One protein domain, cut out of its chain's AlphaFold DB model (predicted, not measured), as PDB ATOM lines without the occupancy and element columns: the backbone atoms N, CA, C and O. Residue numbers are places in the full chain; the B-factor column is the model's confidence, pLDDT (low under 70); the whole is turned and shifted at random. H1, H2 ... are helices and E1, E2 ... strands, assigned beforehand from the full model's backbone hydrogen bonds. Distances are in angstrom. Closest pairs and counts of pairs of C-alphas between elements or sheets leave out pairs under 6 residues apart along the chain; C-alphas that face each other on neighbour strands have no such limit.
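This is residues 2 to 80 and 127 to 235 of the 235 residues of an uncharacterized protein of Thermoplasmata archaeon (UniProt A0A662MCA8). Look for a strongly twisted sheet, E4 E7 E8 E9 E10, whose E4 and E10 pack partly face to face on a second sheet, E3 E5 E6, while E7, E8 and E9 reach away to one end, where H5 crosses them. At the other end H1 crosses the three-stranded sheet, with H6 near H1 and the small sheet E1 E2 beside H1. The printed part has 188 residues and runs H1 E1 H2 E2 E3 E4 H3 E5 E6 H4 E7 E8 H5 E9 E10 H6, six named helices and ten named strands, mixed in class. The first sheet is branched, E3 E5 E6 is mixed, and E1 E2 is antiparallel. The whole is compact, with a radius of gyration of the C-alphas of 17.6 A, yet elongated, spanning 55 by 32 by 31 A.

Start at E8, residues 160 to 170, which bends by 121 degrees at residue 167. On one side of it find E7, residues 149 to 157, antiparallel in a hairpin, with N 153 and O 165 2.9 A apart. On the other side are E9, residues 197 to 200, parallel, with N 161 and O 197 at 2.8 A, and E10, residues 211 to 215, antiparallel, with N 170 and O 211 at 2.8 A. E10 has E8 on one side and, on the other side, E4, residues 58 to 62, antiparallel to E10, with N 59 and O 214 at 2.9 A. H5, residues 175 to 187, runs across the strands at a height over the sheet of 7.7 A; its closest C-alphas to E7 are those of Val 181 and Val 152, 6.9 A. E8, H5 and E9 form a strand-helix-strand unit, two parallel neighbour strands with a helix between, whose crossover is right-handed. Now find E3, residues 47 to 53, parallel to inner strand E5, residues 71 to 77, with N 50 and O 73 at 2.8 A; E6, residues 128 to 135, is antiparallel to E5, with N 131 and O 74 at 2.9 A. This sheet and the branched one form a sandwich, two sheets face to face, their best planes 38 degrees apart; the closest C-alphas of E3 and E4 are those of Lys 50 and Leu 59, 6.8 A. H1, residues 2 to 14, runs across these strands at a height of 7.3 A, and H6, residues 223 to 234, is on the same face, making two layers, helices on one face of a sheet. E1, residues 18 to 20, is antiparallel to E2, residues 35 to 38, with N 19 and O 37 at 2.8 A; the closest C-alphas of E1 and H1 are those of Ala 18 and Val 7, 5.5 A. H3, residues 63 to 68, is on the branched sheet, over none of its strands. H4, residues 136 to 139, has Lys 136 with its C-alpha 5.9 A from that of Val 71 in E5, while H2, residues 27 to 30, is on neither of the two larger sheets. In H1, H5 and H6 every O i to N i+4 pair is within hydrogen-bond range; H3 has 0 of 2, but 2 of 3 O i to N i+3 pairs, and H2 and H4 are too short for an O i to N i+4 pair.

Find C-alpha 2 at (234.083, 142.191, 110.212); from there H1 runs 17.3 A to C-alpha 14. Find C-alpha 149 at (242.488, 161.024, 127.346), where E7 begins its 21.9 A. E6 measures 21.1 A, E3 20.0 A, E5 19.5 A, H5 18.2 A and E8 16.8 A. H6 runs 16.3 A and ends at C-alpha 234, (245.902, 152.950, 97.501).

The two C-alphas farthest apart, those of Gly 40 and Ile 158, are 55.3 A apart. Residues 81 to 126 are not printed, and across this cut, between E5 and E6, C-alphas 80 and 127 are 10.2 A apart. Of the links that are printed whole, none is long. The mean pLDDT of the printed part is 91.2; look for values under 70 at residue 24 and residues 27 to 31, of which 27 to 30 belong to H2.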
ATOM      1  N   GLY A   2     234.011 140.767 110.547       90.62
ATOM      2  CA  GLY A   2     234.083 142.191 110.212       90.62
ATOM      3  C   GLY A   2     234.990 142.476 109.017       90.62
ATOM      4  O   GLY A   2     234.631 143.308 108.196       90.62
ATOM      5  N   GLU A   3     236.091 141.735 108.862       93.12
ATOM      6  CA  GLU A   3     237.014 141.870 107.726       93.12
ATOM      7  C   GLU A   3     236.298 141.562 106.407       93.12
ATOM      8  O   GLU A   3     236.297 142.381 105.494       93.12
ATOM      9  N   ILE A   4     235.589 140.427 106.345       92.25
ATOM     10  CA  ILE A   4     234.765 140.038 105.185       92.25
ATOM     11  C   ILE A   4     233.728 141.118 104.867       92.25
ATOM     12  O   ILE A   4     233.537 141.472 103.706       92.25
ATOM     13  N   ALA A   5     233.033 141.623 105.889       94.56
ATOM     14  CA  ALA A   5     232.019 142.652 105.703       94.56
ATOM     15  C   ALA A   5     232.621 143.947 105.146       94.56
ATOM     16  O   ALA A   5     232.054 144.535 104.230       94.56
ATOM     17  N   PHE A   6     233.775 144.366 105.665       95.25
ATOM     18  CA  PHE A   6     234.473 145.556 105.199       95.25
ATOM     19  C   PHE A   6     234.979 145.409 103.762       95.25
ATOM     20  O   PHE A   6     234.781 146.314 102.961       95.25
ATOM     21  N   VAL A   7     235.547 144.255 103.405       94.81
ATOM     22  CA  VAL A   7     235.988 143.951 102.033       94.81
ATOM     23  C   VAL A   7     234.817 144.011 101.051       94.81
ATOM     24  O   VAL A   7     234.896 144.705 100.042       94.81
ATOM     25  N   LYS A   8     233.696 143.348 101.373       94.94
ATOM     26  CA  LYS A   8     232.479 143.407 100.546       94.94
ATOM     27  C   LYS A   8     231.948 144.832 100.413       94.94
ATOM     28  O   LYS A   8     231.491 145.226  99.345       94.94
ATOM     29  N   TRP A   9     232.003 145.603 101.497       96.06
ATOM     30  CA  TRP A   9     231.591 146.999 101.492       96.06
ATOM     31  C   TRP A   9     232.494 147.861 100.599       96.06
ATOM     32  O   TRP A   9     231.965 148.602  99.773       96.06
ATOM     33  N   LEU A  10     233.822 147.718 100.693       94.81
ATOM     34  CA  LEU A  10     234.786 148.415  99.831       94.81
ATOM     35  C   LEU A  10     234.533 148.136  98.347       94.81
ATOM     36  O   LEU A  10     234.509 149.070  97.546       94.81
ATOM     37  N   GLU A  11     234.286 146.877  97.992       95.69
ATOM     38  CA  GLU A  11     233.978 146.504  96.612       95.69
ATOM     39  C   GLU A  11     232.643 147.111  96.164       95.69
ATOM     40  O   GLU A  11     232.575 147.750  95.120       95.69
ATOM     41  N   SER A  12     231.593 146.995  96.983       95.06
ATOM     42  CA  SER A  12     230.254 147.478  96.618       95.06
ATOM     43  C   SER A  12     230.123 149.002  96.528       95.06
ATOM     44  O   SER A  12     229.358 149.493  95.704       95.06
ATOM     45  N   ILE A  13     230.834 149.755  97.375       95.12
ATOM     46  CA  ILE A  13     230.688 151.216  97.475       95.12
ATOM     47  C   ILE A  13     231.774 151.957  96.693       95.12
ATOM     48  O   ILE A  13     231.497 153.019  96.138       95.12
ATOM     49  N   PHE A  14     232.994 151.416  96.644       93.81
ATOM     50  CA  PHE A  14     234.151 152.078  96.032       93.81
ATOM     51  C   PHE A  14     234.741 151.309  94.843       93.81
ATOM     52  O   PHE A  14     235.668 151.810  94.214       93.81
ATOM     53  N   GLY A  15     234.246 150.108  94.523       94.50
ATOM     54  CA  GLY A  15     234.805 149.277  93.451       94.50
ATOM     55  C   GLY A  15     236.197 148.723  93.771       94.50
ATOM     56  O   GLY A  15     236.928 148.328  92.864       94.50
ATOM     57  N   ILE A  16     236.591 148.720  95.047       93.44
ATOM     58  CA  ILE A  16     237.940 148.348  95.482       93.44
ATOM     59  C   ILE A  16     237.956 146.900  95.949       93.44
ATOM     60  O   ILE A  16     237.233 146.527  96.872       93.44
ATOM     61  N   LYS A  17     238.846 146.100  95.360       93.75
ATOM     62  CA  LYS A  17     239.071 144.720  95.785       93.75
ATOM     63  C   LYS A  17     240.113 144.705  96.889       93.75
ATOM     64  O   LYS A  17     241.211 145.216  96.703       93.75
ATOM     65  N   ALA A  18     239.785 144.116  98.029       93.38
ATOM     66  CA  ALA A  18     240.712 143.965  99.142       93.38
ATOM     67  C   ALA A  18     240.764 142.507  99.592       93.38
ATOM     68  O   ALA A  18     239.755 141.804  99.575       93.38
ATOM     69  N   GLU A  19     241.938 142.056 100.014       91.81
ATOM     70  CA  GLU A  19     242.141 140.714 100.542       91.81
ATOM     71  C   GLU A  19     242.492 140.795 102.031       91.81
ATOM     72  O   GLU A  19     243.473 141.447 102.400       91.81
ATOM     73  N   PRO A  20     241.715 140.144 102.903       88.25
ATOM     74  CA  PRO A  20     242.045 140.004 104.319       88.25
ATOM     75  C   PRO A  20     243.185 138.991 104.529       88.25
ATOM     76  O   PRO A  20     243.377 138.087 103.711       88.25
ATOM     77  N   ASP A  21     243.929 139.102 105.633       79.94
ATOM     78  CA  ASP A  21     244.968 138.116 105.975       79.94
ATOM     79  C   ASP A  21     244.407 136.987 106.859       79.94
ATOM     80  O   ASP A  21     244.156 137.169 108.047       79.94
ATOM     81  N   TYR A  22     244.195 135.801 106.275       70.75
ATOM     82  CA  TYR A  22     243.716 134.604 106.991       70.75
ATOM     83  C   TYR A  22     244.787 133.525 107.180       70.75
ATOM     84  O   TYR A  22     244.458 132.367 107.466       70.75
ATOM     85  N   ARG A  23     246.067 133.843 106.966       71.00
ATOM     86  CA  ARG A  23     247.130 132.843 107.121       71.00
ATOM     87  C   ARG A  23     247.250 132.412 108.587       71.00
ATOM     88  O   ARG A  23     246.932 133.156 109.508       71.00
ATOM     89  N   LYS A  24     247.702 131.175 108.806       61.84
ATOM     90  CA  LYS A  24     248.104 130.695 110.135       61.84
ATOM     91  C   LYS A  24     249.580 131.020 110.337       61.84
ATOM     92  O   LYS A  24     250.378 130.718 109.456       61.84
ATOM     93  N   GLY A  25     249.935 131.563 111.495       70.25
ATOM     94  CA  GLY A  25     251.324 131.826 111.861       70.25
ATOM     95  C   GLY A  25     251.446 132.506 113.230       70.25
ATOM     96  O   GLY A  25     250.444 132.636 113.943       70.25
ATOM     97  N   PRO A  26     252.661 132.922 113.619       70.56
ATOM     98  CA  PRO A  26     252.921 133.635 114.866       70.56
ATOM     99  C   PRO A  26     252.109 134.930 114.970       70.56
ATOM    100  O   PRO A  26     252.022 135.689 114.011       70.56
ATOM    101  N   LEU A  27     251.563 135.232 116.156       64.38
ATOM    102  CA  LEU A  27     250.725 136.421 116.388       64.38
ATOM    103  C   LEU A  27     251.389 137.721 115.898       64.38
ATOM    104  O   LEU A  27     250.710 138.583 115.353       64.38
ATOM    105  N   THR A  28     252.709 137.839 116.055       65.94
ATOM    106  CA  THR A  28     253.510 139.000 115.640       65.94
ATOM    107  C   THR A  28     253.401 139.331 114.153       65.94
ATOM    108  O   THR A  28     253.517 140.497 113.797       65.94
ATOM    109  N   GLU A  29     253.137 138.342 113.296       63.03
ATOM    110  CA  GLU A  29     252.997 138.531 111.845       63.03
ATOM    111  C   GLU A  29     251.627 139.105 111.446       63.03
ATOM    112  O   GLU A  29     251.503 139.688 110.374       63.03
ATOM    113  N   PHE A  30     250.619 138.998 112.321       61.59
ATOM    114  CA  PHE A  30     249.230 139.421 112.062       61.59
ATOM    115  C   PHE A  30     248.796 140.641 112.878       61.59
ATOM    116  O   PHE A  30     247.710 141.173 112.678       61.59
ATOM    117  N   LEU A  31     249.632 141.103 113.811       60.44
ATOM    118  CA  LEU A  31     249.392 142.347 114.544       60.44
ATOM    119  C   LEU A  31     249.339 143.618 113.669       60.44
ATOM    120  O   LEU A  31     248.607 144.526 114.066       60.44
ATOM    121  N   PRO A  32     250.078 143.745 112.544       70.62
ATOM    122  CA  PRO A  32     250.130 145.005 111.801       70.62
ATOM    123  C   PRO A  32     248.810 145.397 111.132       70.62
ATOM    124  O   PRO A  32     248.317 146.504 111.354       70.62
ATOM    125  N   SER A  33     248.229 144.509 110.323       82.19
ATOM    126  CA  SER A  33     247.094 144.839 109.461       82.19
ATOM    127  C   SER A  33     246.194 143.630 109.229       82.19
ATOM    128  O   SER A  33     246.669 142.545 108.909       82.19
ATOM    129  N   ASP A  34     244.885 143.854 109.318       85.19
ATOM    130  CA  ASP A  34     243.844 142.879 108.992       85.19
ATOM    131  C   ASP A  34     243.602 142.789 107.465       85.19
ATOM    132  O   ASP A  34     242.981 141.840 106.980       85.19
ATOM    133  N   ILE A  35     244.109 143.760 106.688       88.88
ATOM    134  CA  ILE A  35     244.092 143.767 105.216       88.88
ATOM    135  C   ILE A  35     245.497 143.489 104.681       88.88
ATOM    136  O   ILE A  35     246.435 144.240 104.956       88.88
ATOM    137  N   LYS A  36     245.615 142.426 103.882       88.88
ATOM    138  CA  LYS A  36     246.849 141.969 103.239       88.88
ATOM    139  C   LYS A  36     247.138 142.729 101.949       88.88
ATOM    140  O   LYS A  36     248.277 143.121 101.706       88.88
ATOM    141  N   SER A  37     246.129 142.885 101.096       90.38
ATOM    142  CA  SER A  37     246.284 143.531  99.794       90.38
ATOM    143  C   SER A  37     245.046 144.337  99.417       90.38
ATOM    144  O   SER A  37     243.933 144.046  99.855       90.38
ATOM    145  N   VAL A  38     245.249 145.369  98.606       90.62
ATOM    146  CA  VAL A  38     244.209 146.181  97.982       90.62
ATOM    147  C   VAL A  38     244.561 146.316  96.505       90.62
ATOM    148  O   VAL A  38     245.666 146.728  96.157       90.62
ATOM    149  N   ASN A  39     243.653 145.898  95.625       90.94
ATOM    150  CA  ASN A  39     243.862 145.784  94.181       90.94
ATOM    151  C   ASN A  39     245.181 145.058  93.825       90.94
ATOM    152  O   ASN A  39     245.900 145.458  92.911       90.94
ATOM    153  N   GLY A  40     245.520 144.007  94.583       88.50
ATOM    154  CA  GLY A  40     246.726 143.197  94.384       88.50
ATOM    155  C   GLY A  40     248.032 143.808  94.911       88.50
ATOM    156  O   GLY A  40     249.085 143.196  94.747       88.50
ATOM    157  N   LYS A  41     247.997 144.981  95.557       88.56
ATOM    158  CA  LYS A  41     249.175 145.642  96.149       88.56
ATOM    159  C   LYS A  41     249.080 145.696  97.678       88.56
ATOM    160  O   LYS A  41     247.969 145.786  98.198       88.56
ATOM    161  N   PRO A  42     250.201 145.665  98.420       89.44
ATOM    162  CA  PRO A  42     250.177 145.908  99.861       89.44
ATOM    163  C   PRO A  42     249.610 147.305 100.173       89.44
ATOM    164  O   PRO A  42     250.000 148.263  99.498       89.44
ATOM    165  N   PRO A  43     248.716 147.447 101.170       91.75
ATOM    166  CA  PRO A  43     248.216 148.757 101.574       91.75
ATOM    167  C   PRO A  43     249.348 149.589 102.190       91.75
ATOM    168  O   PRO A  43     250.202 149.051 102.894       91.75
ATOM    169  N   LYS A  44     249.356 150.909 101.974       92.62
ATOM    170  CA  LYS A  44     250.329 151.788 102.660       92.62
ATOM    171  C   LYS A  44     250.016 152.039 104.121       92.62
ATOM    172  O   LYS A  44     250.900 152.448 104.866       92.62
ATOM    173  N   LEU A  45     248.751 151.880 104.493       93.06
ATOM    174  CA  LEU A  45     248.293 152.064 105.858       93.06
ATOM    175  C   LEU A  45     248.000 150.710 106.471       93.06
ATOM    176  O   LEU A  45     247.334 149.868 105.867       93.06
ATOM    177  N   ASN A  46     248.437 150.548 107.711       92.62
ATOM    178  CA  ASN A  46     248.077 149.403 108.519       92.62
ATOM    179  C   ASN A  46     246.649 149.590 109.035       92.62
ATOM    180  O   ASN A  46     246.362 150.526 109.789       92.62
ATOM    181  N   ILE A  47     245.740 148.705 108.628       92.56
ATOM    182  CA  ILE A  47     244.313 148.801 108.950       92.56
ATOM    183  C   ILE A  47     243.970 147.700 109.939       92.56
ATOM    184  O   ILE A  47     244.182 146.532 109.632       92.56
ATOM    185  N   SER A  48     243.360 148.043 111.074       93.31
ATOM    186  CA  SER A  48     242.726 147.041 111.930       93.31
ATOM    187  C   SER A  48     241.210 147.186 111.959       93.31
ATOM    188  O   SER A  48     240.663 148.277 112.094       93.31
ATOM    189  N   ILE A  49     240.507 146.068 111.853       94.25
ATOM    190  CA  ILE A  49     239.059 145.975 111.786       94.25
ATOM    191  C   ILE A  49     238.573 145.335 113.082       94.25
ATOM    192  O   ILE A  49     238.870 144.186 113.403       94.25
ATOM    193  N   LYS A  50     237.785 146.079 113.854       94.12
ATOM    194  CA  LYS A  50     237.165 145.592 115.087       94.12
ATOM    195  C   LYS A  50     235.689 145.358 114.867       94.12
ATOM    196  O   LYS A  50     234.980 146.183 114.297       94.12
ATOM    197  N   THR A  51     235.224 144.212 115.350       94.06
ATOM    198  CA  THR A  51     233.821 143.824 115.256       94.06
ATOM    199  C   THR A  51     233.148 143.946 116.615       94.06
ATOM    200  O   THR A  51     233.688 143.490 117.619       94.06
ATOM    201  N   THR A  52     231.938 144.498 116.647       92.81
ATOM    202  CA  THR A  52     231.081 144.511 117.837       92.81
ATOM    203  C   THR A  52     229.639 144.139 117.489       92.81
ATOM    204  O   THR A  52     229.265 144.037 116.319       92.81
ATOM    205  N   LYS A  53     228.807 143.909 118.507       91.00
ATOM    206  CA  LYS A  53     227.366 143.645 118.334       91.00
ATOM    207  C   LYS A  53     226.657 144.908 117.833       91.00
ATOM    208  O   LYS A  53     227.134 146.010 118.069       91.00
ATOM    209  N   LEU A  54     225.466 144.781 117.240       88.75
ATOM    210  CA  LEU A  54     224.684 145.936 116.746       88.75
ATOM    211  C   LEU A  54     224.507 147.085 117.756       88.75
ATOM    212  O   LEU A  54     224.523 148.246 117.362       88.75
ATOM    213  N   ARG A  55     224.366 146.775 119.050       88.31
ATOM    214  CA  ARG A  55     224.217 147.778 120.123       88.31
ATOM    215  C   ARG A  55     225.548 148.286 120.694       88.31
ATOM    216  O   ARG A  55     225.544 149.137 121.571       88.31
ATOM    217  N   GLY A  56     226.681 147.757 120.237       91.69
ATOM    218  CA  GLY A  56     228.000 148.142 120.725       91.69
ATOM    219  C   GLY A  56     228.373 149.544 120.258       91.69
ATOM    220  O   GLY A  56     228.448 149.804 119.055       91.69
ATOM    221  N   ILE A  57     228.621 150.453 121.198       94.69
ATOM    222  CA  ILE A  57     228.991 151.844 120.895       94.69
ATOM    223  C   ILE A  57     230.496 152.100 120.948       94.69
ATOM    224  O   ILE A  57     230.916 153.183 120.559       94.69
ATOM    225  N   TRP A  58     231.291 151.128 121.390       96.62
ATOM    226  CA  TRP A  58     232.725 151.286 121.601       96.62
ATOM    227  C   TRP A  58     233.530 150.541 120.545       96.62
ATOM    228  O   TRP A  58     233.310 149.355 120.295       96.62
ATOM    229  N   LEU A  59     234.489 151.250 119.966       96.44
ATOM    230  CA  LEU A  59     235.679 150.668 119.375       96.44
ATOM    231  C   LEU A  59     236.683 150.475 120.520       96.44
ATOM    232  O   LEU A  59     237.305 151.436 120.969       96.44
ATOM    233  N   ASP A  60     236.761 149.246 121.029       93.62
ATOM    234  CA  ASP A  60     237.710 148.847 122.071       93.62
ATOM    235  C   ASP A  60     238.957 148.251 121.417       93.62
ATOM    236  O   ASP A  60     238.889 147.225 120.733       93.62
ATOM    237  N   ILE A  61     240.083 148.941 121.581       90.81
ATOM    238  CA  ILE A  61     241.374 148.557 121.028       90.81
ATOM    239  C   ILE A  61     242.264 148.142 122.206       90.81
ATOM    240  O   ILE A  61     242.691 148.995 122.992       90.81
ATOM    241  N   PRO A  62     242.579 146.843 122.344       81.25
ATOM    242  CA  PRO A  62     243.578 146.383 123.297       81.25
ATOM    243  C   PRO A  62     244.902 147.118 123.090       81.25
ATOM    244  O   PRO A  62     245.338 147.275 121.949       81.25
ATOM    245  N   TYR A  63     245.575 147.506 124.178       72.38
ATOM    246  CA  TYR A  63     246.796 148.322 124.117       72.38
ATOM    247  C   TYR A  63     247.822 147.837 123.083       72.38
ATOM    248  O   TYR A  63     248.247 148.614 122.243       72.38
ATOM    249  N   LYS A  64     248.161 146.541 123.058       72.75
ATOM    250  CA  LYS A  64     249.150 146.024 122.093       72.75
ATOM    251  C   LYS A  64     248.764 146.295 120.635       72.75
ATOM    252  O   LYS A  64     249.633 146.444 119.799       72.75
ATOM    253  N   GLN A  65     247.474 146.385 120.317       72.88
ATOM    254  CA  GLN A  65     247.008 146.629 118.951       72.88
ATOM    255  C   GLN A  65     247.016 148.115 118.576       72.88
ATOM    256  O   GLN A  65     247.142 148.421 117.393       72.88
ATOM    257  N   ILE A  66     246.933 149.042 119.546       84.12
ATOM    258  CA  ILE A  66     246.958 150.483 119.241       84.12
ATOM    259  C   ILE A  66     248.295 150.904 118.635       84.12
ATOM    260  O   ILE A  66     248.341 151.885 117.905       84.12
ATOM    261  N   GLU A  67     249.382 150.181 118.900       84.88
ATOM    262  CA  GLU A  67     250.719 150.528 118.413       84.88
ATOM    263  C   GLU A  67     250.913 150.184 116.932       84.88
ATOM    264  O   GLU A  67     251.564 150.945 116.218       84.88
ATOM    265  N   HIS A  68     250.286 149.112 116.445       86.69
ATOM    266  CA  HIS A  68     250.634 148.506 115.157       86.69
ATOM    267  C   HIS A  68     249.843 149.024 113.952       86.69
ATOM    268  O   HIS A  68     250.365 149.005 112.839       86.69
ATOM    269  N   SER A  69     248.621 149.523 114.162       90.88
ATOM    270  CA  SER A  69     247.762 149.987 113.063       90.88
ATOM    271  C   SER A  69     247.606 151.504 113.037       90.88
ATOM    272  O   SER A  69     247.559 152.161 114.080       90.88
ATOM    273  N   ASP A  70     247.526 152.069 111.837       93.44
ATOM    274  CA  ASP A  70     247.326 153.498 111.588       93.44
ATOM    275  C   ASP A  70     245.850 153.880 111.674       93.44
ATOM    276  O   ASP A  70     245.491 154.957 112.157       93.44
ATOM    277  N   VAL A  71     244.989 152.978 111.206       95.31
ATOM    278  CA  VAL A  71     243.551 153.197 111.085       95.31
ATOM    279  C   VAL A  71     242.808 152.027 111.704       95.31
ATOM    280  O   VAL A  71     243.125 150.868 111.450       95.31
ATOM    281  N   PHE A  72     241.782 152.337 112.490       96.12
ATOM    282  CA  PHE A  72     240.920 151.345 113.116       96.12
ATOM    283  C   PHE A  72     239.493 151.507 112.620       96.12
ATOM    284  O   PHE A  72     238.918 152.588 112.711       96.12
ATOM    285  N   ILE A  73     238.900 150.435 112.121       96.94
ATOM    286  CA  ILE A  73     237.559 150.427 111.544       96.94
ATOM    287  C   ILE A  73     236.631 149.686 112.491       96.94
ATOM    288  O   ILE A  73     236.942 148.581 112.932       96.94
ATOM    289  N   LEU A  74     235.473 150.275 112.787       97.56
ATOM    290  CA  LEU A  74     234.444 149.616 113.582       97.56
ATOM    291  C   LEU A  74     233.358 149.038 112.675       97.56
ATOM    292  O   LEU A  74     232.686 149.763 111.938       97.56
ATOM    293  N   VAL A  75     233.133 147.734 112.802       97.38
ATOM    294  CA  VAL A  75     232.056 147.005 112.128       97.38
ATOM    295  C   VAL A  75     231.083 146.462 113.166       97.38
ATOM    296  O   VAL A  75     231.469 145.785 114.119       97.38
ATOM    297  N   ARG A  76     229.792 146.730 112.985       96.12
ATOM    298  CA  ARG A  76     228.718 146.136 113.790       96.12
ATOM    299  C   ARG A  76     228.120 144.950 113.059       96.12
ATOM    300  O   ARG A  76     227.753 145.086 111.898       96.12
ATOM    301  N   THR A  77     227.967 143.817 113.736       94.44
ATOM    302  CA  THR A  77     227.337 142.618 113.166       94.44
ATOM    303  C   THR A  77     226.063 142.241 113.916       94.44
ATOM    304  O   THR A  77     225.991 142.286 115.149       94.44
ATOM    305  N   GLY A  78     225.032 141.861 113.159       92.31
ATOM    306  CA  GLY A  78     223.746 141.377 113.664       92.31
ATOM    307  C   GLY A  78     223.731 139.884 113.932       92.31
ATOM    308  O   GLY A  78     222.785 139.198 113.556       92.31
ATOM    309  N   VAL A  79     224.780 139.371 114.576       89.25
ATOM    310  CA  VAL A  79     224.825 137.965 114.981       89.25
ATOM    311  C   VAL A  79     223.836 137.748 116.123       89.25
ATOM    312  O   VAL A  79     223.949 138.345 117.196       89.25
ATOM    313  N   THR A  80     222.867 136.871 115.891       88.12
ATOM    314  CA  THR A  80     221.927 136.392 116.912       88.12
ATOM    315  C   THR A  80     222.400 135.056 117.484       88.12
ATOM    316  O   THR A  80     223.260 134.392 116.906       88.12
ATOM    317  N   PRO A 127     223.636 140.486 108.852       92.38
ATOM    318  CA  PRO A 127     223.765 141.888 108.491       92.38
ATOM    319  C   PRO A 127     225.001 142.486 109.167       92.38
ATOM    320  O   PRO A 127     225.291 142.213 110.339       92.38
ATOM    321  N   ALA A 128     225.723 143.320 108.427       94.69
ATOM    322  CA  ALA A 128     226.894 144.026 108.917       94.69
ATOM    323  C   ALA A 128     226.829 145.500 108.514       94.69
ATOM    324  O   ALA A 128     226.366 145.837 107.429       94.69
ATOM    325  N   TYR A 129     227.297 146.369 109.403       93.75
ATOM    326  CA  TYR A 129     227.287 147.813 109.218       93.75
ATOM    327  C   TYR A 129     228.671 148.386 109.512       93.75
ATOM    328  O   TYR A 129     229.203 148.197 110.610       93.75
ATOM    329  N   ILE A 130     229.246 149.088 108.533       96.69
ATOM    330  CA  ILE A 130     230.506 149.815 108.698       96.69
ATOM    331  C   ILE A 130     230.185 151.136 109.396       96.69
ATOM    332  O   ILE A 130     229.569 152.024 108.812       96.69
ATOM    333  N   VAL A 131     230.555 151.249 110.671       96.94
ATOM    334  CA  VAL A 131     230.178 152.397 111.514       96.94
ATOM    335  C   VAL A 131     230.984 153.637 111.153       96.94
ATOM    336  O   VAL A 131     230.466 154.752 111.176       96.94
ATOM    337  N   GLY A 132     232.263 153.434 110.858       97.88
ATOM    338  CA  GLY A 132     233.238 154.489 110.648       97.88
ATOM    339  C   GLY A 132     234.642 154.013 110.998       97.88
ATOM    340  O   GLY A 132     234.855 152.844 111.338       97.88
ATOM    341  N   PHE A 133     235.587 154.941 110.946       97.88
ATOM    342  CA  PHE A 133     236.984 154.700 111.255       97.88
ATOM    343  C   PHE A 133     237.562 155.745 112.212       97.88
ATOM    344  O   PHE A 133     237.116 156.891 112.293       97.88
ATOM    345  N   PHE A 134     238.578 155.317 112.949       97.38
ATOM    346  CA  PHE A 134     239.434 156.127 113.794       97.38
ATOM    347  C   PHE A 134     240.819 156.192 113.150       97.38
ATOM    348  O   PHE A 134     241.456 155.162 112.939       97.38
ATOM    349  N   ASP A 135     241.274 157.401 112.833       96.31
ATOM    350  CA  ASP A 135     242.611 157.645 112.290       96.31
ATOM    351  C   ASP A 135     243.550 158.052 113.427       96.31
ATOM    352  O   ASP A 135     243.490 159.182 113.923       96.31
ATOM    353  N   LYS A 136     244.406 157.118 113.852       94.25
ATOM    354  CA  LYS A 136     245.336 157.309 114.969       94.25
ATOM    355  C   LYS A 136     246.327 158.437 114.698       94.25
ATOM    356  O   LYS A 136     246.728 159.139 115.626       94.25
ATOM    357  N   ARG A 137     246.723 158.619 113.439       93.81
ATOM    358  CA  ARG A 137     247.810 159.525 113.038       93.81
ATOM    359  C   ARG A 137     247.497 160.984 113.365       93.81
ATOM    360  O   ARG A 137     248.413 161.749 113.640       93.81
ATOM    361  N   VAL A 138     246.210 161.342 113.432       95.00
ATOM    362  CA  VAL A 138     245.729 162.682 113.818       95.00
ATOM    363  C   VAL A 138     246.192 163.089 115.226       95.00
ATOM    364  O   VAL A 138     246.348 164.274 115.495       95.00
ATOM    365  N   TYR A 139     246.447 162.125 116.113       93.75
ATOM    366  CA  TYR A 139     246.840 162.369 117.506       93.75
ATOM    367  C   TYR A 139     248.365 162.384 117.718       93.75
ATOM    368  O   TYR A 139     248.831 162.582 118.840       93.75
ATOM    369  N   GLY A 140     249.152 162.161 116.658       90.31
ATOM    370  CA  GLY A 140     250.609 162.294 116.669       90.31
ATOM    371  C   GLY A 140     251.305 161.560 117.822       90.31
ATOM    372  O   GLY A 140     251.055 160.383 118.088       90.31
ATOM    373  N   ALA A 141     252.215 162.259 118.505       90.38
ATOM    374  CA  ALA A 141     252.976 161.706 119.624       90.38
ATOM    375  C   ALA A 141     252.132 161.509 120.895       90.38
ATOM    376  O   ALA A 141     252.465 160.654 121.718       90.38
ATOM    377  N   ASP A 142     251.031 162.247 121.058       92.31
ATOM    378  CA  ASP A 142     250.242 162.205 122.290       92.31
ATOM    379  C   ASP A 142     249.537 160.868 122.486       92.31
ATOM    380  O   ASP A 142     249.350 160.438 123.625       92.31
ATOM    381  N   ILE A 143     249.202 160.153 121.407       91.00
ATOM    382  CA  ILE A 143     248.595 158.823 121.535       91.00
ATOM    383  C   ILE A 143     249.568 157.780 122.090       91.00
ATOM    384  O   ILE A 143     249.133 156.754 122.601       91.00
ATOM    385  N   LYS A 144     250.881 158.030 122.047       89.38
ATOM    386  CA  LYS A 144     251.880 157.130 122.642       89.38
ATOM    387  C   LYS A 144     251.944 157.256 124.168       89.38
ATOM    388  O   LYS A 144     252.441 156.352 124.832       89.38
ATOM    389  N   LYS A 145     251.431 158.350 124.741       92.19
ATOM    390  CA  LYS A 145     251.348 158.528 126.195       92.19
ATOM    391  C   LYS A 145     250.190 157.672 126.714       92.19
ATOM    392  O   LYS A 145     249.027 157.985 126.474       92.19
ATOM    393  N   GLN A 146     250.510 156.580 127.407       89.38
ATOM    394  CA  GLN A 146     249.550 155.554 127.853       89.38
ATOM    395  C   GLN A 146     248.490 156.041 128.855       89.38
ATOM    396  O   GLN A 146     247.662 155.259 129.303       89.38
ATOM    397  N   ASP A 147     248.511 157.310 129.241       91.94
ATOM    398  CA  ASP A 147     247.521 157.954 130.092       91.94
ATOM    399  C   ASP A 147     246.709 159.028 129.346       91.94
ATOM    400  O   ASP A 147     245.879 159.698 129.958       91.94
ATOM    401  N   SER A 148     246.932 159.234 128.045       95.00
ATOM    402  CA  SER A 148     246.215 160.231 127.245       95.00
ATOM    403  C   SER A 148     244.717 159.957 127.174       95.00
ATOM    404  O   SER A 148     244.271 158.881 126.772       95.00
ATOM    405  N   ILE A 149     243.937 160.976 127.522       97.38
ATOM    406  CA  ILE A 149     242.488 161.024 127.346       97.38
ATOM    407  C   ILE A 149     242.204 162.308 126.579       97.38
ATOM    408  O   ILE A 149     242.423 163.399 127.094       97.38
ATOM    409  N   PHE A 150     241.779 162.160 125.330       96.69
ATOM    410  CA  PHE A 150     241.561 163.261 124.391       96.69
ATOM    411  C   PHE A 150     240.141 163.800 124.455       96.69
ATOM    412  O   PHE A 150     239.884 164.952 124.125       96.69
ATOM    413  N   LEU A 151     239.202 162.939 124.837       97.50
ATOM    414  CA  LEU A 151     237.800 163.285 124.919       97.50
ATOM    415  C   LEU A 151     237.130 162.439 125.985       97.50
ATOM    416  O   LEU A 151     237.305 161.223 126.020       97.50
ATOM    417  N   VAL A 152     236.306 163.082 126.801       97.75
ATOM    418  CA  VAL A 152     235.393 162.415 127.721       97.75
ATOM    419  C   VAL A 152     234.133 163.257 127.865       97.75
ATOM    420  O   VAL A 152     234.214 164.475 127.998       97.75
ATOM    421  N   ASP A 153     232.979 162.605 127.787       97.19
ATOM    422  CA  ASP A 153     231.658 163.194 127.973       97.19
ATOM    423  C   ASP A 153     230.683 162.118 128.485       97.19
ATOM    424  O   ASP A 153     230.943 160.912 128.405       97.19
ATOM    425  N   GLY A 154     229.559 162.553 129.038       95.69
ATOM    426  CA  GLY A 154     228.591 161.675 129.678       95.69
ATOM    427  C   GLY A 154     227.632 162.406 130.600       95.69
ATOM    428  O   GLY A 154     227.627 163.637 130.699       95.69
ATOM    429  N   GLU A 155     226.853 161.624 131.330       95.25
ATOM    430  CA  GLU A 155     225.791 162.129 132.191       95.25
ATOM    431  C   GLU A 155     225.953 161.656 133.630       95.25
ATOM    432  O   GLU A 155     226.222 160.482 133.904       95.25
ATOM    433  N   MET A 156     225.705 162.567 134.571       94.50
ATOM    434  CA  MET A 156     225.592 162.200 135.975       94.50
ATOM    435  C   MET A 156     224.238 161.527 136.224       94.50
ATOM    436  O   MET A 156     223.181 162.072 135.912       94.50
ATOM    437  N   LYS A 157     224.269 160.341 136.825       91.38
ATOM    438  CA  LYS A 157     223.125 159.677 137.461       91.38
ATOM    439  C   LYS A 157     223.353 159.684 138.979       91.38
ATOM    440  O   LYS A 157     224.461 159.942 139.431       91.38
ATOM    441  N   ILE A 158     222.337 159.337 139.773       86.06
ATOM    442  CA  ILE A 158     222.291 159.535 141.244       86.06
ATOM    443  C   ILE A 158     223.625 159.261 141.978       86.06
ATOM    444  O   ILE A 158     224.054 160.082 142.781       86.06
ATOM    445  N   LYS A 159     224.302 158.133 141.708       87.50
ATOM    446  CA  LYS A 159     225.585 157.761 142.352       87.50
ATOM    447  C   LYS A 159     226.736 157.485 141.376       87.50
ATOM    448  O   LYS A 159     227.819 157.085 141.796       87.50
ATOM    449  N   ARG A 160     226.506 157.646 140.072       93.12
ATOM    450  CA  ARG A 160     227.448 157.221 139.027       93.12
ATOM    451  C   ARG A 160     227.432 158.178 137.854       93.12
ATOM    452  O   ARG A 160     226.362 158.604 137.432       93.12
ATOM    453  N   PHE A 161     228.600 158.441 137.296       95.56
ATOM    454  CA  PHE A 161     228.735 159.141 136.032       95.56
ATOM    455  C   PHE A 161     228.829 158.116 134.900       95.56
ATOM    456  O   PHE A 161     229.666 157.213 134.944       95.56
ATOM    457  N   VAL A 162     227.948 158.229 133.909       96.75
ATOM    458  CA  VAL A 162     227.890 157.323 132.760       96.75
ATOM    459  C   VAL A 162     228.526 158.014 131.562       96.75
ATOM    460  O   VAL A 162     227.937 158.917 130.972       96.75
ATOM    461  N   VAL A 163     229.733 157.577 131.216       97.31
ATOM    462  CA  VAL A 163     230.484 157.989 130.032       97.31
ATOM    463  C   VAL A 163     229.829 157.383 128.794       97.31
ATOM    464  O   VAL A 163     229.717 156.160 128.684       97.31
ATOM    465  N   ASN A 164     229.418 158.234 127.857       96.25
ATOM    466  CA  ASN A 164     228.834 157.845 126.566       96.25
ATOM    467  C   ASN A 164     229.644 158.374 125.364       96.25
ATOM    468  O   ASN A 164     229.450 157.930 124.232       96.25
ATOM    469  N   LYS A 165     230.620 159.258 125.609       97.44
ATOM    470  CA  LYS A 165     231.595 159.730 124.621       97.44
ATOM    471  C   LYS A 165     232.984 159.657 125.231       97.44
ATOM    472  O   LYS A 165     233.218 160.170 126.323       97.44
ATOM    473  N   PHE A 166     233.913 159.018 124.535       98.06
ATOM    474  CA  PHE A 166     235.280 158.873 125.024       98.06
ATOM    475  C   PHE A 166     236.250 158.641 123.870       98.06
ATOM    476  O   PHE A 166     235.898 157.961 122.901       98.06
ATOM    477  N   VAL A 167     237.452 159.201 123.987       97.81
ATOM    478  CA  VAL A 167     238.628 158.885 123.167       97.81
ATOM    479  C   VAL A 167     239.838 158.903 124.082       97.81
ATOM    480  O   VAL A 167     240.211 159.964 124.586       97.81
ATOM    481  N   GLY A 168     240.468 157.756 124.296       97.12
ATOM    482  CA  GLY A 168     241.671 157.699 125.115       97.12
ATOM    483  C   GLY A 168     241.906 156.364 125.789       97.12
ATOM    484  O   GLY A 168     241.250 155.363 125.497       97.12
ATOM    485  N   TYR A 169     242.843 156.381 126.727       96.56
ATOM    486  CA  TYR A 169     243.208 155.226 127.527       96.56
ATOM    487  C   TYR A 169     242.327 155.066 128.766       96.56
ATOM    488  O   TYR A 169     242.011 156.027 129.467       96.56
ATOM    489  N   TRP A 170     241.978 153.819 129.067       96.00
ATOM    490  CA  TRP A 170     241.242 153.434 130.261       96.00
ATOM    491  C   TRP A 170     241.803 152.138 130.846       96.00
ATOM    492  O   TRP A 170     241.937 151.131 130.148       96.00
ATOM    493  N   ASN A 171     242.103 152.143 132.145       94.56
ATOM    494  CA  ASN A 171     242.391 150.925 132.896       94.56
ATOM    495  C   ASN A 171     241.511 150.890 134.154       94.56
ATOM    496  O   ASN A 171     241.666 151.758 135.017       94.56
ATOM    497  N   PRO A 172     240.634 149.881 134.308       92.00
ATOM    498  CA  PRO A 172     239.708 149.809 135.437       92.00
ATOM    499  C   PRO A 172     240.391 149.542 136.789       92.00
ATOM    500  O   PRO A 172     239.740 149.664 137.820       92.00
ATOM    501  N   ARG A 173     241.672 149.145 136.806       93.00
ATOM    502  CA  ARG A 173     242.439 148.823 138.023       93.00
ATOM    503  C   ARG A 173     243.349 149.948 138.510       93.00
ATOM    504  O   ARG A 173     244.029 149.765 139.513       93.00
ATOM    505  N   GLN A 174     243.432 151.070 137.796       93.88
ATOM    506  CA  GLN A 174     244.346 152.156 138.150       93.88
ATOM    507  C   GLN A 174     243.585 153.470 138.324       93.88
ATOM    508  O   GLN A 174     243.083 154.041 137.354       93.88
ATOM    509  N   ASP A 175     243.588 153.997 139.549       93.00
ATOM    510  CA  ASP A 175     242.859 155.220 139.903       93.00
ATOM    511  C   ASP A 175     243.307 156.450 139.109       93.00
ATOM    512  O   ASP A 175     242.515 157.364 138.903       93.00
ATOM    513  N   LYS A 176     244.536 156.461 138.575       94.88
ATOM    514  CA  LYS A 176     245.034 157.570 137.748       94.88
ATOM    515  C   LYS A 176     244.113 157.895 136.562       94.88
ATOM    516  O   LYS A 176     243.901 159.068 136.273       94.88
ATOM    517  N   TYR A 177     243.517 156.886 135.914       95.62
ATOM    518  CA  TYR A 177     242.600 157.110 134.786       95.62
ATOM    519  C   TYR A 177     241.269 157.679 135.264       95.62
ATOM    520  O   TYR A 177     240.755 158.622 134.670       95.62
ATOM    521  N   LYS A 178     240.735 157.149 136.371       94.88
ATOM    522  CA  LYS A 178     239.522 157.672 137.007       94.88
ATOM    523  C   LYS A 178     239.707 159.137 137.410       94.88
ATOM    524  O   LYS A 178     238.869 159.970 137.076       94.88
ATOM    525  N   ASN A 179     240.815 159.454 138.074       94.31
ATOM    526  CA  ASN A 179     241.129 160.804 138.533       94.31
ATOM    527  C   ASN A 179     241.278 161.770 137.353       94.31
ATOM    528  O   ASN A 179     240.722 162.864 137.395       94.31
ATOM    529  N   LYS A 180     241.937 161.343 136.267       95.56
ATOM    530  CA  LYS A 180     242.068 162.139 135.038       95.56
ATOM    531  C   LYS A 180     240.721 162.383 134.356       95.56
ATOM    532  O   LYS A 180     240.447 163.506 133.951       95.56
ATOM    533  N   VAL A 181     239.846 161.373 134.290       96.06
ATOM    534  CA  VAL A 181     238.465 161.540 133.798       96.06
ATOM    535  C   VAL A 181     237.704 162.571 134.628       96.06
ATOM    536  O   VAL A 181     237.084 163.467 134.064       96.06
ATOM    537  N   ILE A 182     237.759 162.472 135.958       94.94
ATOM    538  CA  ILE A 182     237.072 163.414 136.852       94.94
ATOM    539  C   ILE A 182     237.616 164.836 136.671       94.94
ATOM    540  O   ILE A 182     236.820 165.771 136.591       94.94
ATOM    541  N   ALA A 183     238.939 165.001 136.573       94.94
ATOM    542  CA  ALA A 183     239.575 166.295 136.335       94.94
ATOM    543  C   ALA A 183     239.102 166.923 135.013       94.94
ATOM    544  O   ALA A 183     238.568 168.028 135.029       94.94
ATOM    545  N   LEU A 184     239.168 166.175 133.904       96.12
ATOM    546  CA  LEU A 184     238.716 166.645 132.588       96.12
ATOM    547  C   LEU A 184     237.227 167.018 132.576       96.12
ATOM    548  O   LEU A 184     236.837 168.026 131.997       96.12
ATOM    549  N   LEU A 185     236.372 166.234 133.237       95.75
ATOM    550  CA  LEU A 185     234.944 166.552 133.340       95.75
ATOM    551  C   LEU A 185     234.702 167.833 134.158       95.75
ATOM    552  O   LEU A 185     233.814 168.614 133.822       95.75
ATOM    553  N   ARG A 186     235.484 168.068 135.219       94.88
ATOM    554  CA  ARG A 186     235.409 169.295 136.031       94.88
ATOM    555  C   ARG A 186     235.887 170.523 135.265       94.88
ATOM    556  O   ARG A 186     235.238 171.559 135.361       94.88
ATOM    557  N   GLU A 187     236.952 170.396 134.478       95.56
ATOM    558  CA  GLU A 187     237.433 171.451 133.572       95.56
ATOM    559  C   GLU A 187     236.365 171.847 132.541       95.56
ATOM    560  O   GLU A 187     236.226 173.020 132.209       95.56
ATOM    561  N   GLN A 188     235.530 170.897 132.110       94.69
ATOM    562  CA  GLN A 188     234.353 171.146 131.265       94.69
ATOM    563  C   GLN A 188     233.147 171.743 132.025       94.69
ATOM    564  O   GLN A 188     232.057 171.857 131.466       94.69
ATOM    565  N   GLY A 189     233.293 172.082 133.310       92.94
ATOM    566  CA  GLY A 189     232.237 172.665 134.143       92.94
ATOM    567  C   GLY A 189     231.279 171.655 134.785       92.94
ATOM    568  O   GLY A 189     230.274 172.053 135.379       92.94
ATOM    569  N   LYS A 190     231.554 170.345 134.711       92.00
ATOM    570  CA  LYS A 190     230.675 169.326 135.307       92.00
ATOM    571  C   LYS A 190     230.955 169.122 136.789       92.00
ATOM    572  O   LYS A 190     232.086 168.923 137.225       92.00
ATOM    573  N   ARG A 191     229.881 169.070 137.578       89.50
ATOM    574  CA  ARG A 191     229.939 168.786 139.017       89.50
ATOM    575  C   ARG A 191     229.950 167.280 139.262       89.50
ATOM    576  O   ARG A 191     228.897 166.654 139.348       89.50
ATOM    577  N   ILE A 192     231.147 166.706 139.368       90.00
ATOM    578  CA  ILE A 192     231.347 165.279 139.652       90.00
ATOM    579  C   ILE A 192     231.857 165.106 141.092       90.00
ATOM    580  O   ILE A 192     232.931 165.629 141.401       90.00
ATOM    581  N   PRO A 193     231.138 164.393 141.980       87.12
ATOM    582  CA  PRO A 193     231.639 164.048 143.314       87.12
ATOM    583  C   PRO A 193     232.879 163.142 143.250       87.12
ATOM    584  O   PRO A 193     232.928 162.249 142.408       87.12
ATOM    585  N   ASP A 194     233.839 163.277 144.176       82.00
ATOM    586  CA  ASP A 194     235.056 162.429 144.190       82.00
ATOM    587  C   ASP A 194     234.739 160.929 144.312       82.00
ATOM    588  O   ASP A 194     235.398 160.068 143.725       82.00
ATOM    589  N   LYS A 195     233.676 160.607 145.055       85.25
ATOM    590  CA  LYS A 195     233.211 159.232 145.275       85.25
ATOM    591  C   LYS A 195     232.334 158.694 144.139       85.25
ATOM    592  O   LYS A 195     231.862 157.565 144.244       85.25
ATOM    593  N   ALA A 196     232.094 159.466 143.077       88.69
ATOM    594  CA  ALA A 196     231.282 159.000 141.962       88.69
ATOM    595  C   ALA A 196     231.943 157.794 141.275       88.69
ATOM    596  O   ALA A 196     233.145 157.777 140.987       88.69
ATOM    597  N   GLU A 197     231.139 156.769 141.011       92.12
ATOM    598  CA  GLU A 197     231.554 155.639 140.189       92.12
ATOM    599  C   GLU A 197     231.534 156.058 138.712       92.12
ATOM    600  O   GLU A 197     230.543 156.623 138.245       92.12
ATOM    601  N   ILE A 198     232.608 155.781 137.973       94.69
ATOM    602  CA  ILE A 198     232.669 156.021 136.526       94.69
ATOM    603  C   ILE A 198     232.272 154.730 135.812       94.69
ATOM    604  O   ILE A 198     232.923 153.700 135.983       94.69
ATOM    605  N   LYS A 199     231.205 154.780 135.010       95.75
ATOM    606  CA  LYS A 199     230.761 153.673 134.149       95.75
ATOM    607  C   LYS A 199     230.807 154.079 132.693       95.75
ATOM    608  O   LYS A 199     230.609 155.243 132.379       95.75
ATOM    609  N   PHE A 200     230.998 153.104 131.817       96.50
ATOM    610  CA  PHE A 200     230.900 153.292 130.377       96.50
ATOM    611  C   PHE A 200     229.587 152.684 129.895       96.50
ATOM    612  O   PHE A 200     229.228 151.570 130.276       96.50
ATOM    613  N   GLU A 201     228.839 153.427 129.087       95.69
ATOM    614  CA  GLU A 201     227.548 152.979 128.571       95.69
ATOM    615  C   GLU A 201     227.685 151.653 127.807       95.69
ATOM    616  O   GLU A 201     228.514 151.509 126.917       95.69
ATOM    617  N   GLY A 202     226.876 150.652 128.157       91.88
ATOM    618  CA  GLY A 202     226.915 149.346 127.495       91.88
ATOM    619  C   GLY A 202     228.146 148.483 127.808       91.88
ATOM    620  O   GLY A 202     228.304 147.436 127.179       91.88
ATOM    621  N   ILE A 203     228.995 148.878 128.766       91.81
ATOM    622  CA  ILE A 203     230.074 148.041 129.310       91.81
ATOM    623  C   ILE A 203     229.827 147.819 130.801       91.81
ATOM    624  O   ILE A 203     229.994 148.725 131.615       91.81
ATOM    625  N   ASP A 204     229.475 146.587 131.167       88.69
ATOM    626  CA  ASP A 204     229.257 146.222 132.570       88.69
ATOM    627  C   ASP A 204     230.576 146.073 133.334       88.69
ATOM    628  O   ASP A 204     230.709 146.545 134.464       88.69
ATOM    629  N   ARG A 205     231.556 145.395 132.726       89.75
ATOM    630  CA  ARG A 205     232.891 145.175 133.292       89.75
ATOM    631  C   ARG A 205     233.943 145.197 132.195       89.75
ATOM    632  O   ARG A 205     233.791 144.535 131.173       89.75
ATOM    633  N   PHE A 206     235.029 145.909 132.462       90.00
ATOM    634  CA  PHE A 206     236.242 145.836 131.659       90.00
ATOM    635  C   PHE A 206     237.101 144.649 132.094       90.00
ATOM    636  O   PHE A 206     237.133 144.289 133.275       90.00
ATOM    637  N   SER A 207     237.847 144.079 131.150       88.50
ATOM    638  CA  SER A 207     239.002 143.258 131.500       88.50
ATOM    639  C   SER A 207     240.051 144.099 132.235       88.50
ATOM    640  O   SER A 207     240.097 145.318 132.081       88.50
ATOM    641  N   PRO A 208     240.931 143.476 133.031       88.44
ATOM    642  CA  PRO A 208     241.889 144.204 133.862       88.44
ATOM    643  C   PRO A 208     243.068 144.849 133.111       88.44
ATOM    644  O   PRO A 208     244.021 145.311 133.740       88.44
ATOM    645  N   SER A 209     243.042 144.829 131.781       90.19
ATOM    646  CA  SER A 209     244.076 145.364 130.900       90.19
ATOM    647  C   SER A 209     243.923 146.866 130.655       90.19
ATOM    648  O   SER A 209     242.933 147.487 131.032       90.19
ATOM    649  N   LEU A 210     244.921 147.454 129.993       92.88
ATOM    650  CA  LEU A 210     244.813 148.790 129.419       92.88
ATOM    651  C   LEU A 210     244.034 148.727 128.097       92.88
ATOM    652  O   LEU A 210     244.388 147.958 127.198       92.88
ATOM    653  N   HIS A 211     243.003 149.555 127.996       93.81
ATOM    654  CA  HIS A 211     242.148 149.707 126.824       93.81
ATOM    655  C   HIS A 211     242.373 151.074 126.194       93.81
ATOM    656  O   HIS A 211     242.524 152.059 126.917       93.81
ATOM    657  N   PHE A 212     242.344 151.150 124.866       95.62
ATOM    658  CA  PHE A 212     242.133 152.404 124.154       95.62
ATOM    659  C   PHE A 212     240.720 152.393 123.576       95.62
ATOM    660  O   PHE A 212     240.392 151.581 122.712       95.62
ATOM    661  N   LEU A 213     239.864 153.266 124.096       96.69
ATOM    662  CA  LEU A 213     238.443 153.291 123.776       96.69
ATOM    663  C   LEU A 213     238.136 154.483 122.882       96.69
ATOM    664  O   LEU A 213     238.550 155.606 123.168       96.69
ATOM    665  N   VAL A 214     237.346 154.243 121.838       97.62
ATOM    666  CA  VAL A 214     236.809 155.289 120.966       97.62
ATOM    667  C   VAL A 214     235.303 155.097 120.839       97.62
ATOM    668  O   VAL A 214     234.821 154.051 120.402       97.62
ATOM    669  N   SER A 215     234.529 156.107 121.229       97.69
ATOM    670  CA  SER A 215     233.077 156.093 121.020       97.69
ATOM    671  C   SER A 215     232.730 156.145 119.528       97.69
ATOM    672  O   SER A 215     233.275 156.934 118.762       97.69
ATOM    673  N   SER A 216     231.754 155.347 119.106       96.19
ATOM    674  CA  SER A 216     231.271 155.306 117.718       96.19
ATOM    675  C   SER A 216     230.761 156.658 117.210       96.19
ATOM    676  O   SER A 216     230.840 156.935 116.016       96.19
ATOM    677  N   GLY A 217     230.278 157.520 118.112       95.25
ATOM    678  CA  GLY A 217     229.796 158.861 117.784       95.25
ATOM    679  C   GLY A 217     230.875 159.820 117.273       95.25
ATOM    680  O   GLY A 217     230.524 160.820 116.652       95.25
ATOM    681  N   VAL A 218     232.159 159.522 117.497       95.94
ATOM    682  CA  VAL A 218     233.285 160.368 117.054       95.94
ATOM    683  C   VAL A 218     234.099 159.764 115.912       95.94
ATOM    684  O   VAL A 218     235.102 160.342 115.502       95.94
ATOM    685  N   LEU A 219     233.687 158.605 115.396       97.69
ATOM    686  CA  LEU A 219     234.334 158.003 114.236       97.69
ATOM    687  C   LEU A 219     234.055 158.834 112.978       97.69
ATOM    688  O   LEU A 219     232.938 159.319 112.766       97.69
ATOM    689  N   LYS A 220     235.069 158.935 112.115       97.88
ATOM    690  CA  LYS A 220     234.922 159.464 110.757       97.88
ATOM    691  C   LYS A 220     234.090 158.478 109.943       97.88
ATOM    692  O   LYS A 220     234.292 157.267 110.035       97.88
ATOM    693  N   ARG A 221     233.119 158.973 109.181       96.69
ATOM    694  CA  ARG A 221     232.135 158.126 108.477       96.69
ATOM    695  C   ARG A 221     231.522 158.759 107.236       96.69
ATOM    696  O   ARG A 221     230.798 158.081 106.512       96.69
ATOM    697  N   ARG A 222     231.762 160.047 106.993       96.44
ATOM    698  CA  ARG A 222     231.239 160.741 105.814       96.44
ATOM    699  C   ARG A 222     231.985 160.266 104.573       96.44
ATOM    700  O   ARG A 222     233.164 159.932 104.646       96.44
ATOM    701  N   LYS A 223     231.308 160.282 103.424       94.19
ATOM    702  CA  LYS A 223     231.889 159.841 102.149       94.19
ATOM    703  C   LYS A 223     233.234 160.528 101.826       94.19
ATOM    704  O   LYS A 223     234.179 159.787 101.585       94.19
ATOM    705  N   PRO A 224     233.394 161.862 101.963       96.75
ATOM    706  CA  PRO A 224     234.689 162.506 101.704       96.75
ATOM    707  C   PRO A 224     235.807 162.056 102.657       96.75
ATOM    708  O   PRO A 224     236.975 161.980 102.279       96.75
ATOM    709  N   GLU A 225     235.464 161.729 103.909       97.06
ATOM    710  CA  GLU A 225     236.433 161.213 104.883       97.06
ATOM    711  C   GLU A 225     236.913 159.815 104.468       97.06
ATOM    712  O   GLU A 225     238.106 159.523 104.551       97.06
ATOM    713  N   TRP A 226     235.995 158.975 103.977       97.00
ATOM    714  CA  TRP A 226     236.320 157.659 103.436       97.00
ATOM    715  C   TRP A 226     237.146 157.736 102.154       97.00
ATOM    716  O   TRP A 226     238.152 157.046 102.052       97.00
ATOM    717  N   GLU A 227     236.783 158.594 101.205       96.06
ATOM    718  CA  GLU A 227     237.557 158.796  99.971       96.06
ATOM    719  C   GLU A 227     238.995 159.219 100.284       96.06
ATOM    720  O   GLU A 227     239.944 158.666  99.732       96.06
ATOM    721  N   THR A 228     239.169 160.129 101.248       96.19
ATOM    722  CA  THR A 228     240.496 160.569 101.692       96.19
ATOM    723  C   THR A 228     241.331 159.404 102.216       96.19
ATOM    724  O   THR A 228     242.480 159.241 101.807       96.19
ATOM    725  N   ILE A 229     240.778 158.585 103.120       95.38
ATOM    726  CA  ILE A 229     241.554 157.492 103.718       95.38
ATOM    727  C   ILE A 229     241.809 156.365 102.717       95.38
ATOM    728  O   ILE A 229     242.895 155.798 102.698       95.38
ATOM    729  N   ILE A 230     240.846 156.084 101.841       93.94
ATOM    730  CA  ILE A 230     240.964 155.084 100.781       93.94
ATOM    731  C   ILE A 230     242.057 155.466  99.786       93.94
ATOM    732  O   ILE A 230     242.890 154.627  99.455       93.94
ATOM    733  N   ASN A 231     242.120 156.729  99.366       93.69
ATOM    734  CA  ASN A 231     243.180 157.195  98.475       93.69
ATOM    735  C   ASN A 231     244.567 156.996  99.097       93.69
ATOM    736  O   ASN A 231     245.480 156.562  98.406       93.69
ATOM    737  N   GLN A 232     244.708 157.227 100.405       93.50
ATOM    738  CA  GLN A 232     245.963 156.985 101.126       93.50
ATOM    739  C   GLN A 232     246.290 155.496 101.301       93.50
ATOM    740  O   GLN A 232     247.453 155.138 101.439       93.50
ATOM    741  N   ILE A 233     245.279 154.623 101.325       90.00
ATOM    742  CA  ILE A 233     245.479 153.167 101.338       90.00
ATOM    743  C   ILE A 233     246.029 152.693  99.982       90.00
ATOM    744  O   ILE A 233     246.839 151.766  99.955       90.00
ATOM    745  N   LEU A 234     245.585 153.322  98.885       86.81
ATOM    746  CA  LEU A 234     245.902 152.950  97.501       86.81
ATOM    747  C   LEU A 234     247.206 153.551  96.944       86.81
ATOM    748  O   LEU A 234     247.826 152.912  96.094       86.81
ATOM    749  N   SER A 235     247.569 154.775  97.349       74.75
ATOM    750  CA  SER A 235     248.730 155.539  96.848       74.75
ATOM    751  C   SER A 235     250.056 154.916  97.260       74.75
ATOM    752  O   SER A 235     250.936 154.605  96.429       74.75
TER     753      SER A 235